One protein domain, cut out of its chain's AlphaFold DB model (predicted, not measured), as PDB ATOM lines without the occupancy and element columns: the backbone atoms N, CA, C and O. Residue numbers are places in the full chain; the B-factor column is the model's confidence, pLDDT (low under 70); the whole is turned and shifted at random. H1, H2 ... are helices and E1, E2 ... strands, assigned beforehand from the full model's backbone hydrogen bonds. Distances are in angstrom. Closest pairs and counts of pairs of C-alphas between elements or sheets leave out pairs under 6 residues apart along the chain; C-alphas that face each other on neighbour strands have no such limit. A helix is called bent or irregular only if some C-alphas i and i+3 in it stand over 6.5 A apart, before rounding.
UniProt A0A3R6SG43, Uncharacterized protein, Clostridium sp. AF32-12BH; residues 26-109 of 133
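What this domain is: This is residues 26 to 109 of the 133 residues of an uncharacterized protein of Clostridium sp. AF32-12BH (UniProt A0A3R6SG43). Four short helices are set round one short strand, E1, near the middle; H1 and H4 lie at one end, H2 and the long loop of residues 40 to 59 toward the other. The printed part has 84 residues, with four named helices and one named strand in the order H1, E1, H2, H3, H4 along the chain; of the 42 residues in named elements, helices hold 39 and the strand 3, and the class is mostly helix. It is compact, radius of gyration of the C-alphas 12.6 A, and rounded, 30 by 28 by 26 A.

Where its parts are: H1, residues 26 to 33, begins at C-alpha 26 (273.763, 438.788, 323.247). E1 is residues 37 to 39. H2, residues 60 to 69, is 14.7 A long; H3, 83 to 92, 14.4 A; H4, 98 to 108, 15.8 A, ending at C-alpha 108 (262.650, 446.246, 346.780).

How they stand to each other: E1 pairs with no named strand; its residues 37 to 38 pair antiparallel with 57 to 58, and 38 to 39 with 95 to 96. H1 and H4 only just touch, with 3 pairs of C-alphas within 8 A, the closest Glu 32 and Tyr 98, 5.2 A, about perpendicular at 85 degrees. H2 and H3 are close but not clearly touching, closest C-alphas Ala 63 and Leu 90, 7.7 A. H4 is only just irregular, C-alphas 105 and 108 being 6.9 A apart. Every O i to N i+4 pair is within hydrogen-bond range in H1 and H3, 5 of 6 in H2, 3 of 7 in H4, which has 2 of 8 O i to N i+3 pairs.

The domain as a whole: The printed part has no cut. The links E1 to H2 and H2 to H3 are long. Residues 74 to 75 have pLDDT under 70.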
ATOM      1  N   SER A  26     274.299 440.070 323.707       96.81
ATOM      2  CA  SER A  26     273.763 438.788 323.247       96.81
ATOM      3  C   SER A  26     273.390 437.833 324.381       96.81
ATOM      4  O   SER A  26     272.432 437.084 324.239       96.81
ATOM      5  N   ASP A  27     274.134 437.825 325.489       97.31
ATOM      6  CA  ASP A  27     273.826 436.952 326.627       97.31
ATOM      7  C   ASP A  27     272.638 437.497 327.420       97.31
ATOM      8  O   ASP A  27     271.746 436.736 327.785       97.31
ATOM      9  N   TYR A  28     272.582 438.819 327.599       97.81
ATOM     10  CA  TYR A  28     271.446 439.498 328.219       97.81
ATOM     11  C   TYR A  28     270.145 439.283 327.429       97.81
ATOM     12  O   TYR A  28     269.126 438.896 327.995       97.81
ATOM     13  N   ASP A  29     270.186 439.445 326.104       97.62
ATOM     14  CA  ASP A  29     269.024 439.235 325.232       97.62
ATOM     15  C   ASP A  29     268.544 437.774 325.257       97.62
ATOM     16  O   ASP A  29     267.350 437.498 325.132       97.62
ATOM     17  N   ARG A  30     269.467 436.815 325.411       97.62
ATOM     18  CA  ARG A  30     269.120 435.397 325.589       97.62
ATOM     19  C   ARG A  30     268.566 435.120 326.978       97.62
ATOM     20  O   ARG A  30     267.692 434.276 327.109       97.62
ATOM     21  N   TRP A  31     269.026 435.816 328.010       98.06
ATOM     22  CA  TRP A  31     268.422 435.716 329.334       98.06
ATOM     23  C   TRP A  31     266.956 436.166 329.323       98.06
ATOM     24  O   TRP A  31     266.105 435.459 329.858       98.06
ATOM     25  N   GLU A  32     266.650 437.254 328.611       96.94
ATOM     26  CA  GLU A  32     265.282 437.749 328.401       96.94
ATOM     27  C   GLU A  32     264.399 436.769 327.595       96.94
ATOM     28  O   GLU A  32     263.214 436.609 327.897       96.94
ATOM     29  N   LYS A  33     264.952 436.106 326.566       95.56
ATOM     30  CA  LYS A  33     264.160 435.367 325.553       95.56
ATOM     31  C   LYS A  33     264.226 433.841 325.646       95.56
ATOM     32  O   LYS A  33     263.232 433.178 325.358       95.56
ATOM     33  N   ASP A  34     265.373 433.283 326.024       92.19
ATOM     34  CA  ASP A  34     265.676 431.844 325.969       92.19
ATOM     35  C   ASP A  34     265.512 431.141 327.333       92.19
ATOM     36  O   ASP A  34     265.924 429.988 327.479       92.19
ATOM     37  N   HIS A  35     264.923 431.807 328.336       87.12
ATOM     38  CA  HIS A  35     264.740 431.275 329.698       87.12
ATOM     39  C   HIS A  35     266.052 430.779 330.341       87.12
ATOM     40  O   HIS A  35     266.144 429.647 330.830       87.12
ATOM     41  N   LEU A  36     267.092 431.617 330.310       97.38
ATOM     42  CA  LEU A  36     268.305 431.379 331.098       97.38
ATOM     43  C   LEU A  36     268.103 431.825 332.554       97.38
ATOM     44  O   LEU A  36     267.161 432.546 332.870       97.38
ATOM     45  N   TYR A  37     269.034 431.436 333.420       98.19
ATOM     46  CA  TYR A  37     269.068 431.802 334.832       98.19
ATOM     47  C   TYR A  37     270.377 432.489 335.161       98.19
ATOM     48  O   TYR A  37     271.447 431.913 334.960       98.19
ATOM     49  N   LEU A  38     270.289 433.689 335.717       98.06
ATOM     50  CA  LEU A  38     271.392 434.369 336.369       98.06
ATOM     51  C   LEU A  38     271.617 433.751 337.750       98.06
ATOM     52  O   LEU A  38     270.699 433.711 338.568       98.06
ATOM     53  N   PHE A  39     272.840 433.310 338.040       97.38
ATOM     54  CA  PHE A  39     273.205 432.931 339.403       97.38
ATOM     55  C   PHE A  39     273.696 434.157 340.186       97.38
ATOM     56  O   PHE A  39     274.800 434.643 339.949       97.38
ATOM     57  N   ASP A  40     272.910 434.622 341.156       94.00
ATOM     58  CA  ASP A  40     273.280 435.686 342.115       94.00
ATOM     59  C   ASP A  40     273.459 435.124 343.543       94.00
ATOM     60  O   ASP A  40     273.398 435.813 344.567       94.00
ATOM     61  N   GLY A  41     273.624 433.804 343.626       91.50
ATOM     62  CA  GLY A  41     273.799 433.077 344.868       91.50
ATOM     63  C   GLY A  41     275.239 433.010 345.347       91.50
ATOM     64  O   GLY A  41     276.182 433.527 344.746       91.50
ATOM     65  N   SER A  42     275.406 432.316 346.471       88.75
ATOM     66  CA  SER A  42     276.714 432.111 347.077       88.75
ATOM     67  C   SER A  42     277.287 430.734 346.766       88.75
ATOM     68  O   SER A  42     276.613 429.712 346.918       88.75
ATOM     69  N   ASP A  43     278.557 430.708 346.371       89.06
ATOM     70  CA  ASP A  43     279.239 429.515 345.878       89.06
ATOM     71  C   ASP A  43     279.774 428.590 346.994       89.06
ATOM     72  O   ASP A  43     280.107 427.433 346.732       89.06
ATOM     73  N   TYR A  44     279.808 429.051 348.255       88.88
ATOM     74  CA  TYR A  44     280.348 428.285 349.392       88.88
ATOM     75  C   TYR A  44     279.554 427.010 349.701       88.88
ATOM     76  O   TYR A  44     280.041 426.130 350.410       88.88
ATOM     77  N   ARG A  45     278.316 426.927 349.204       87.75
ATOM     78  CA  ARG A  45     277.412 425.787 349.399       87.75
ATOM     79  C   ARG A  45     277.707 424.645 348.430       87.75
ATOM     80  O   ARG A  45     277.127 423.572 348.574       87.75
ATOM     81  N   TYR A  46     278.605 424.845 347.470       91.88
ATOM     82  CA  TYR A  46     278.897 423.885 346.416       91.88
ATOM     83  C   TYR A  46     280.267 423.216 346.612       91.88
ATOM     84  O   TYR A  46     281.183 423.817 347.186       91.88
ATOM     85  N   PRO A  47     280.449 421.972 346.133       90.94
ATOM     86  CA  PRO A  47     281.727 421.283 346.191       90.94
ATOM     87  C   PRO A  47     282.833 422.067 345.481       90.94
ATOM     88  O   PRO A  47     282.645 422.657 344.415       90.94
ATOM     89  N   LYS A  48     284.043 422.027 346.045       87.19
ATOM     90  CA  LYS A  48     285.210 422.672 345.437       87.19
ATOM     91  C   LYS A  48     285.467 422.077 344.045       87.19
ATOM     92  O   LYS A  48     285.782 420.899 343.931       87.19
ATOM     93  N   GLY A  49     285.369 422.910 343.009       88.31
ATOM     94  CA  GLY A  49     285.563 422.511 341.608       88.31
ATOM     95  C   GLY A  49     284.279 422.169 340.846       88.31
ATOM     96  O   GLY A  49     284.348 422.003 339.637       88.31
ATOM     97  N   ASN A  50     283.125 422.120 341.517       90.19
ATOM     98  CA  ASN A  50     281.818 421.984 340.876       90.19
ATOM     99  C   ASN A  50     280.842 422.991 341.494       90.19
ATOM    100  O   ASN A  50     280.009 422.639 342.327       90.19
ATOM    101  N   LYS A  51     281.033 424.265 341.145       94.62
ATOM    102  CA  LYS A  51     280.276 425.392 341.686       94.62
ATOM    103  C   LYS A  51     279.892 426.368 340.571       94.62
ATOM    104  O   LYS A  51     280.705 426.562 339.661       94.62
ATOM    105  N   PRO A  52     278.707 426.986 340.651       96.06
ATOM    106  CA  PRO A  52     278.328 428.051 339.739       96.06
ATOM    107  C   PRO A  52     279.158 429.317 339.985       96.06
ATOM    108  O   PRO A  52     279.754 429.504 341.051       96.06
ATOM    109  N   ILE A  53     279.203 430.182 338.976       95.06
ATOM    110  CA  ILE A  53     279.894 431.471 339.004       95.06
ATOM    111  C   ILE A  53     278.837 432.561 339.176       95.06
ATOM    112  O   ILE A  53     277.911 432.657 338.373       95.06
ATOM    113  N   THR A  54     278.964 433.373 340.226       94.00
ATOM    114  CA  THR A  54     278.069 434.516 340.459       94.00
ATOM    115  C   THR A  54     278.156 435.500 339.291       94.00
ATOM    116  O   THR A  54     279.253 435.802 338.819       94.00
ATOM    117  N   GLY A  55     277.010 435.987 338.818       94.31
ATOM    118  CA  GLY A  55     276.914 436.856 337.643       94.31
ATOM    119  C   GLY A  55     276.938 436.112 336.301       94.31
ATOM    120  O   GLY A  55     277.021 436.758 335.259       94.31
ATOM    121  N   HIS A  56     276.902 434.772 336.297       96.44
ATOM    122  CA  HIS A  56     276.870 433.964 335.074       96.44
ATOM    123  C   HIS A  56     275.470 433.424 334.768       96.44
ATOM    124  O   HIS A  56     274.676 433.183 335.681       96.44
ATOM    125  N   PHE A  57     275.200 433.207 333.478       97.88
ATOM    126  CA  PHE A  57     273.941 432.663 332.981       97.88
ATOM    127  C   PHE A  57     274.043 431.167 332.710       97.88
ATOM    128  O   PHE A  57     275.010 430.694 332.119       97.88
ATOM    129  N   TYR A  58     273.002 430.438 333.084       98.06
ATOM    130  CA  TYR A  58     272.913 428.996 332.924       98.06
ATOM    131  C   TYR A  58     271.567 428.608 332.326       98.06
ATOM    132  O   TYR A  58     270.559 429.285 332.513       98.06
ATOM    133  N   THR A  59     271.525 427.485 331.621       97.50
ATOM    134  CA  THR A  59     270.251 426.850 331.285       97.50
ATOM    135  C   THR A  59     269.581 426.312 332.550       97.50
ATOM    136  O   THR A  59     270.253 425.991 333.534       97.50
ATOM    137  N   ARG A  60     268.259 426.107 332.509       95.75
ATOM    138  CA  ARG A  60     267.527 425.454 333.610       95.75
ATOM    139  C   ARG A  60     268.166 424.133 334.035       95.75
ATOM    140  O   ARG A  60     268.282 423.841 335.220       95.75
ATOM    141  N   LYS A  61     268.581 423.327 333.055       95.62
ATOM    142  CA  LYS A  61     269.203 422.027 333.310       95.62
ATOM    143  C   LYS A  61     270.498 422.178 334.105       95.62
ATOM    144  O   LYS A  61     270.678 421.470 335.084       95.62
ATOM    145  N   GLU A  62     271.366 423.103 333.707       97.06
ATOM    146  CA  GLU A  62     272.621 423.359 334.419       97.06
ATOM    147  C   GLU A  62     272.365 423.879 335.838       97.06
ATOM    148  O   GLU A  62     273.003 423.405 336.775       97.06
ATOM    149  N   ALA A  63     271.396 424.784 336.020       96.00
ATOM    150  CA  ALA A  63     270.992 425.254 337.345       96.00
ATOM    151  C   ALA A  63     270.532 424.088 338.245       96.00
ATOM    152  O   ALA A  63     271.011 423.944 339.370       96.00
ATOM    153  N   ILE A  64     269.681 423.195 337.725       94.69
ATOM    154  CA  ILE A  64     269.237 421.975 338.421       94.69
ATOM    155  C   ILE A  64     270.415 421.041 338.740       94.69
ATOM    156  O   ILE A  64     270.507 420.511 339.850       94.69
ATOM    157  N   ASP A  65     271.340 420.844 337.799       94.56
ATOM    158  CA  ASP A  65     272.526 420.008 338.004       94.56
ATOM    159  C   ASP A  65     273.408 420.564 339.138       94.56
ATOM    160  O   ASP A  65     273.873 419.796 339.988       94.56
ATOM    161  N   PHE A  66     273.566 421.891 339.233       94.94
ATOM    162  CA  PHE A  66     274.228 422.531 340.373       94.94
ATOM    163  C   PHE A  66     273.448 422.342 341.676       94.94
ATOM    164  O   PHE A  66     274.044 422.007 342.702       94.94
ATOM    165  N   MET A  67     272.125 422.510 341.655       92.88
ATOM    166  CA  MET A  67     271.277 422.307 342.833       92.88
ATOM    167  C   MET A  67     271.397 420.886 343.400       92.88
ATOM    168  O   MET A  67     271.466 420.719 344.615       92.88
ATOM    169  N   ASN A  68     271.531 419.873 342.542       90.81
ATOM    170  CA  ASN A  68     271.708 418.480 342.963       90.81
ATOM    171  C   ASN A  68     273.051 418.196 343.658       90.81
ATOM    172  O   ASN A  68     273.160 417.217 344.395       90.81
ATOM    173  N   VAL A  69     274.077 419.024 343.436       90.19
ATOM    174  CA  VAL A  69     275.385 418.883 344.102       90.19
ATOM    175  C   VAL A  69     275.577 419.863 345.257       90.19
ATOM    176  O   VAL A  69     276.600 419.808 345.942       90.19
ATOM    177  N   ASN A  70     274.619 420.759 345.495       89.19
ATOM    178  CA  ASN A  70     274.665 421.722 346.584       89.19
ATOM    179  C   ASN A  70     274.636 420.999 347.943       89.19
ATOM    180  O   ASN A  70     273.702 420.284 348.285       89.19
ATOM    181  N   THR A  71     275.674 421.210 348.750       84.19
ATOM    182  CA  THR A  71     275.904 420.480 350.006       84.19
ATOM    183  C   THR A  71     274.898 420.806 351.108       84.19
ATOM    184  O   THR A  71     274.756 420.037 352.057       84.19
ATOM    185  N   TRP A  72     274.224 421.954 351.018       81.81
ATOM    186  CA  TRP A  72     273.193 422.376 351.972       81.81
ATOM    187  C   TRP A  72     271.790 422.026 351.481       81.81
ATOM    188  O   TRP A  72     270.825 422.089 352.245       81.81
ATOM    189  N   PHE A  73     271.682 421.617 350.222       76.31
ATOM    190  CA  PHE A  73     270.456 421.141 349.628       76.31
ATOM    191  C   PHE A  73     270.282 419.655 349.950       76.31
ATOM    192  O   PHE A  73     270.687 418.763 349.214       76.31
ATOM    193  N   ASN A  74     269.722 419.378 351.125       62.06
ATOM    194  CA  ASN A  74     269.599 418.021 351.663       62.06
ATOM    195  C   ASN A  74     268.329 417.273 351.212       62.06
ATOM    196  O   ASN A  74     268.043 416.193 351.732       62.06
ATOM    197  N   LYS A  75     267.548 417.842 350.286       68.50
ATOM    198  CA  LYS A  75     266.287 417.262 349.817       68.50
ATOM    199  C   LYS A  75     266.490 416.583 348.472       68.50
ATOM    200  O   LYS A  75     266.973 417.195 347.527       68.50
ATOM    201  N   GLN A  76     266.057 415.329 348.376       74.38
ATOM    202  CA  GLN A  76     265.847 414.690 347.085       74.38
ATOM    203  C   GLN A  76     264.616 415.342 346.451       74.38
ATOM    204  O   GLN A  76     263.492 415.097 346.885       74.38
ATOM    205  N   ILE A  77     264.847 416.237 345.496       82.06
ATOM    206  CA  ILE A  77     263.784 416.949 344.792       82.06
ATOM    207  C   ILE A  77     263.398 416.176 343.538       82.06
ATOM    208  O   ILE A  77     264.253 415.717 342.781       82.06
ATOM    209  N   ASP A  78     262.093 416.041 343.331       86.31
ATOM    210  CA  ASP A  78     261.539 415.561 342.076       86.31
ATOM    211  C   ASP A  78     261.469 416.708 341.061       86.31
ATOM    212  O   ASP A  78     260.490 417.444 340.994       86.31
ATOM    213  N   TRP A  79     262.500 416.844 340.231       90.00
ATOM    214  CA  TRP A  79     262.552 417.851 339.164       90.00
ATOM    215  C   TRP A  79     261.582 417.584 337.996       90.00
ATOM    216  O   TRP A  79     261.687 418.229 336.954       90.00
ATOM    217  N   THR A  80     260.661 416.624 338.135       91.19
ATOM    218  CA  THR A  80     259.547 416.395 337.201       91.19
ATOM    219  C   THR A  80     258.225 417.005 337.677       91.19
ATOM    220  O   THR A  80     257.205 416.853 337.001       91.19
ATOM    221  N   MET A  81     258.246 417.714 338.815       92.56
ATOM    222  CA  MET A  81     257.113 418.483 339.334       92.56
ATOM    223  C   MET A  81     256.707 419.640 338.407       92.56
ATOM    224  O   MET A  81     257.281 419.832 337.328       92.56
ATOM    225  N   LYS A  82     255.674 420.399 338.795       95.88
ATOM    226  CA  LYS A  82     255.197 421.501 337.957       95.88
ATOM    227  C   LYS A  82     256.286 422.546 337.780       95.88
ATOM    228  O   LYS A  82     257.124 422.744 338.654       95.88
ATOM    229  N   LEU A  83     256.244 423.220 336.636       91.94
ATOM    230  CA  LEU A  83     257.276 424.177 336.285       91.94
ATOM    231  C   LEU A  83     257.375 425.291 337.327       91.94
ATOM    232  O   LEU A  83     258.474 425.605 337.757       91.94
ATOM    233  N   GLU A  84     256.239 425.814 337.776       93.44
ATOM    234  CA  GLU A  84     256.178 426.895 338.757       93.44
ATOM    235  C   GLU A  84     256.861 426.501 340.078       93.44
ATOM    236  O   GLU A  84     257.634 427.274 340.624       93.44
ATOM    237  N   GLU A  85     256.679 425.257 340.534       94.12
ATOM    238  CA  GLU A  85     257.319 424.754 341.759       94.12
ATOM    239  C   GLU A  85     258.846 424.625 341.602       94.12
ATOM    240  O   GLU A  85     259.593 424.816 342.562       94.12
ATOM    241  N   ILE A  86     259.325 424.303 340.393       93.62
ATOM    242  CA  ILE A  86     260.760 424.278 340.076       93.62
ATOM    243  C   ILE A  86     261.328 425.698 340.095       93.62
ATOM    244  O   ILE A  86     262.411 425.891 340.650       93.62
ATOM    245  N   GLU A  87     260.620 426.664 339.501       95.06
ATOM    246  CA  GLU A  87     261.042 428.068 339.487       95.06
ATOM    247  C   GLU A  87     261.153 428.624 340.909       95.06
ATOM    248  O   GLU A  87     262.222 429.110 341.268       95.06
ATOM    249  N   ASP A  88     260.139 428.411 341.758       94.81
ATOM    250  CA  ASP A  88     260.149 428.848 343.162       94.81
ATOM    251  C   ASP A  88     261.401 428.344 343.906       94.81
ATOM    252  O   ASP A  88     262.090 429.088 344.608       94.81
ATOM    253  N   ILE A  89     261.751 427.065 343.714       94.12
ATOM    254  CA  ILE A  89     262.952 426.468 344.315       94.12
ATOM    255  C   ILE A  89     264.227 427.121 343.769       94.12
ATOM    256  O   ILE A  89     265.182 427.328 344.520       94.12
ATOM    257  N   LEU A  90     264.299 427.391 342.468       95.56
ATOM    258  CA  LEU A  90     265.465 428.027 341.858       95.56
ATOM    259  C   LEU A  90     265.629 429.466 342.376       95.56
ATOM    260  O   LEU A  90     266.723 429.832 342.825       95.56
ATOM    261  N   HIS A  91     264.545 430.239 342.414       96.31
ATOM    262  CA  HIS A  91     264.518 431.615 342.907       96.31
ATOM    263  C   HIS A  91     264.925 431.711 344.385       96.31
ATOM    264  O   HIS A  91     265.791 432.522 344.722       96.31
ATOM    265  N   ASP A  92     264.434 430.812 345.246       93.19
ATOM    266  CA  ASP A  92     264.837 430.702 346.663       93.19
ATOM    267  C   ASP A  92     266.356 430.527 346.839       93.19
ATOM    268  O   ASP A  92     266.962 430.930 347.842       93.19
ATOM    269  N   TRP A  93     267.000 429.914 345.844       93.56
ATOM    270  CA  TRP A  93     268.438 429.658 345.813       93.56
ATOM    271  C   TRP A  93     269.219 430.635 344.935       93.56
ATOM    272  O   TRP A  93     270.412 430.417 344.692       93.56
ATOM    273  N   ARG A  94     268.587 431.761 344.583       95.38
ATOM    274  CA  ARG A  94     269.160 432.890 343.841       95.38
ATOM    275  C   ARG A  94     269.573 432.546 342.413       95.38
ATOM    276  O   ARG A  94     270.596 433.024 341.915       95.38
ATOM    277  N   TRP A  95     268.787 431.688 341.780       97.12
ATOM    278  CA  TRP A  95     268.812 431.444 340.347       97.12
ATOM    279  C   TRP A  95     267.644 432.192 339.729       97.12
ATOM    280  O   TRP A  95     266.514 431.757 339.892       97.12
ATOM    281  N   TYR A  96     267.896 433.301 339.043       97.56
ATOM    282  CA  TYR A  96     266.836 434.195 338.583       97.56
ATOM    283  C   TYR A  96     266.700 434.177 337.064       97.56
ATOM    284  O   TYR A  96     267.661 434.459 336.342       97.56
ATOM    285  N   ASP A  97     265.505 433.883 336.564       97.69
ATOM    286  CA  ASP A  97     265.149 434.265 335.200       97.69
ATOM    287  C   ASP A  97     264.931 435.785 335.104       97.69
ATOM    288  O   ASP A  97     264.866 436.491 336.114       97.69
ATOM    289  N   TYR A  98     264.855 436.289 333.873       97.56
ATOM    290  CA  TYR A  98     264.767 437.723 333.603       97.56
ATOM    291  C   TYR A  98     263.572 438.389 334.288       97.56
ATOM    292  O   TYR A  98     263.724 439.459 334.875       97.56
ATOM    293  N   ARG A  99     262.388 437.768 334.214       96.44
ATOM    294  CA  ARG A  99     261.160 438.375 334.739       96.44
ATOM    295  C   ARG A  99     261.186 438.389 336.246       96.44
ATOM    296  O   ARG A  99     261.007 439.447 336.826       96.44
ATOM    297  N   TYR A 100     261.499 437.258 336.872       96.88
ATOM    298  CA  TYR A 100     261.589 437.216 338.325       96.88
ATOM    299  C   TYR A 100     262.636 438.203 338.860       96.88
ATOM    300  O   TYR A 100     262.391 438.884 339.852       96.88
ATOM    301  N   TYR A 101     263.793 438.328 338.194       96.81
ATOM    302  CA  TYR A 101     264.818 439.283 338.613       96.81
ATOM    303  C   TYR A 101     264.291 440.717 338.643       96.81
ATOM    304  O   TYR A 101     264.444 441.384 339.661       96.81
ATOM    305  N   TRP A 102     263.676 441.186 337.555       96.69
ATOM    306  CA  TRP A 102     263.250 442.581 337.433       96.69
ATOM    307  C   TRP A 102     261.907 442.883 338.094       96.69
ATOM    308  O   TRP A 102     261.785 443.919 338.740       96.69
ATOM    309  N   ASP A 103     260.930 441.992 337.938       95.75
ATOM    310  CA  ASP A 103     259.538 442.226 338.326       95.75
ATOM    311  C   ASP A 103     259.263 441.857 339.793       95.75
ATOM    312  O   ASP A 103     258.301 442.361 340.368       95.75
ATOM    313  N   GLU A 104     260.078 440.982 340.399       95.62
ATOM    314  CA  GLU A 104     259.868 440.503 341.773       95.62
ATOM    315  C   GLU A 104     261.073 440.777 342.677       95.62
ATOM    316  O   GLU A 104     260.967 441.525 343.646       95.62
ATOM    317  N   TYR A 105     262.245 440.212 342.367       93.75
ATOM    318  CA  TYR A 105     263.425 440.350 343.227       93.75
ATOM    319  C   TYR A 105     263.898 441.803 343.336       93.75
ATOM    320  O   TYR A 105     264.289 442.248 344.414       93.75
ATOM    321  N   CYS A 106     263.878 442.541 342.228       94.19
ATOM    322  CA  CYS A 106     264.324 443.924 342.174       94.19
ATOM    323  C   CYS A 106     263.290 444.959 342.642       94.19
ATOM    324  O   CYS A 106     263.656 446.129 342.735       94.19
ATOM    325  N   ASP A 107     262.052 444.569 342.967       94.12
ATOM    326  CA  ASP A 107     260.991 445.510 343.373       94.12
ATOM    327  C   ASP A 107     261.353 446.274 344.664       94.12
ATOM    328  O   ASP A 107     261.033 447.453 344.833       94.12
ATOM    329  N   ASP A 108     262.147 445.649 345.537       89.81
ATOM    330  CA  ASP A 108     262.650 446.246 346.780       89.81
ATOM    331  C   ASP A 108     263.891 447.148 346.590       89.81
ATOM    332  O   ASP A 108     264.438 447.669 347.572       89.81
ATOM    333  N   TYR A 109     264.384 447.336 345.359       91.88
ATOM    334  CA  TYR A 109     265.680 447.966 345.103       91.88
ATOM    335  C   TYR A 109     265.661 449.102 344.072       91.88
ATOM    336  O   TYR A 109     264.936 449.088 343.078       91.88
TER     337      TYR A 109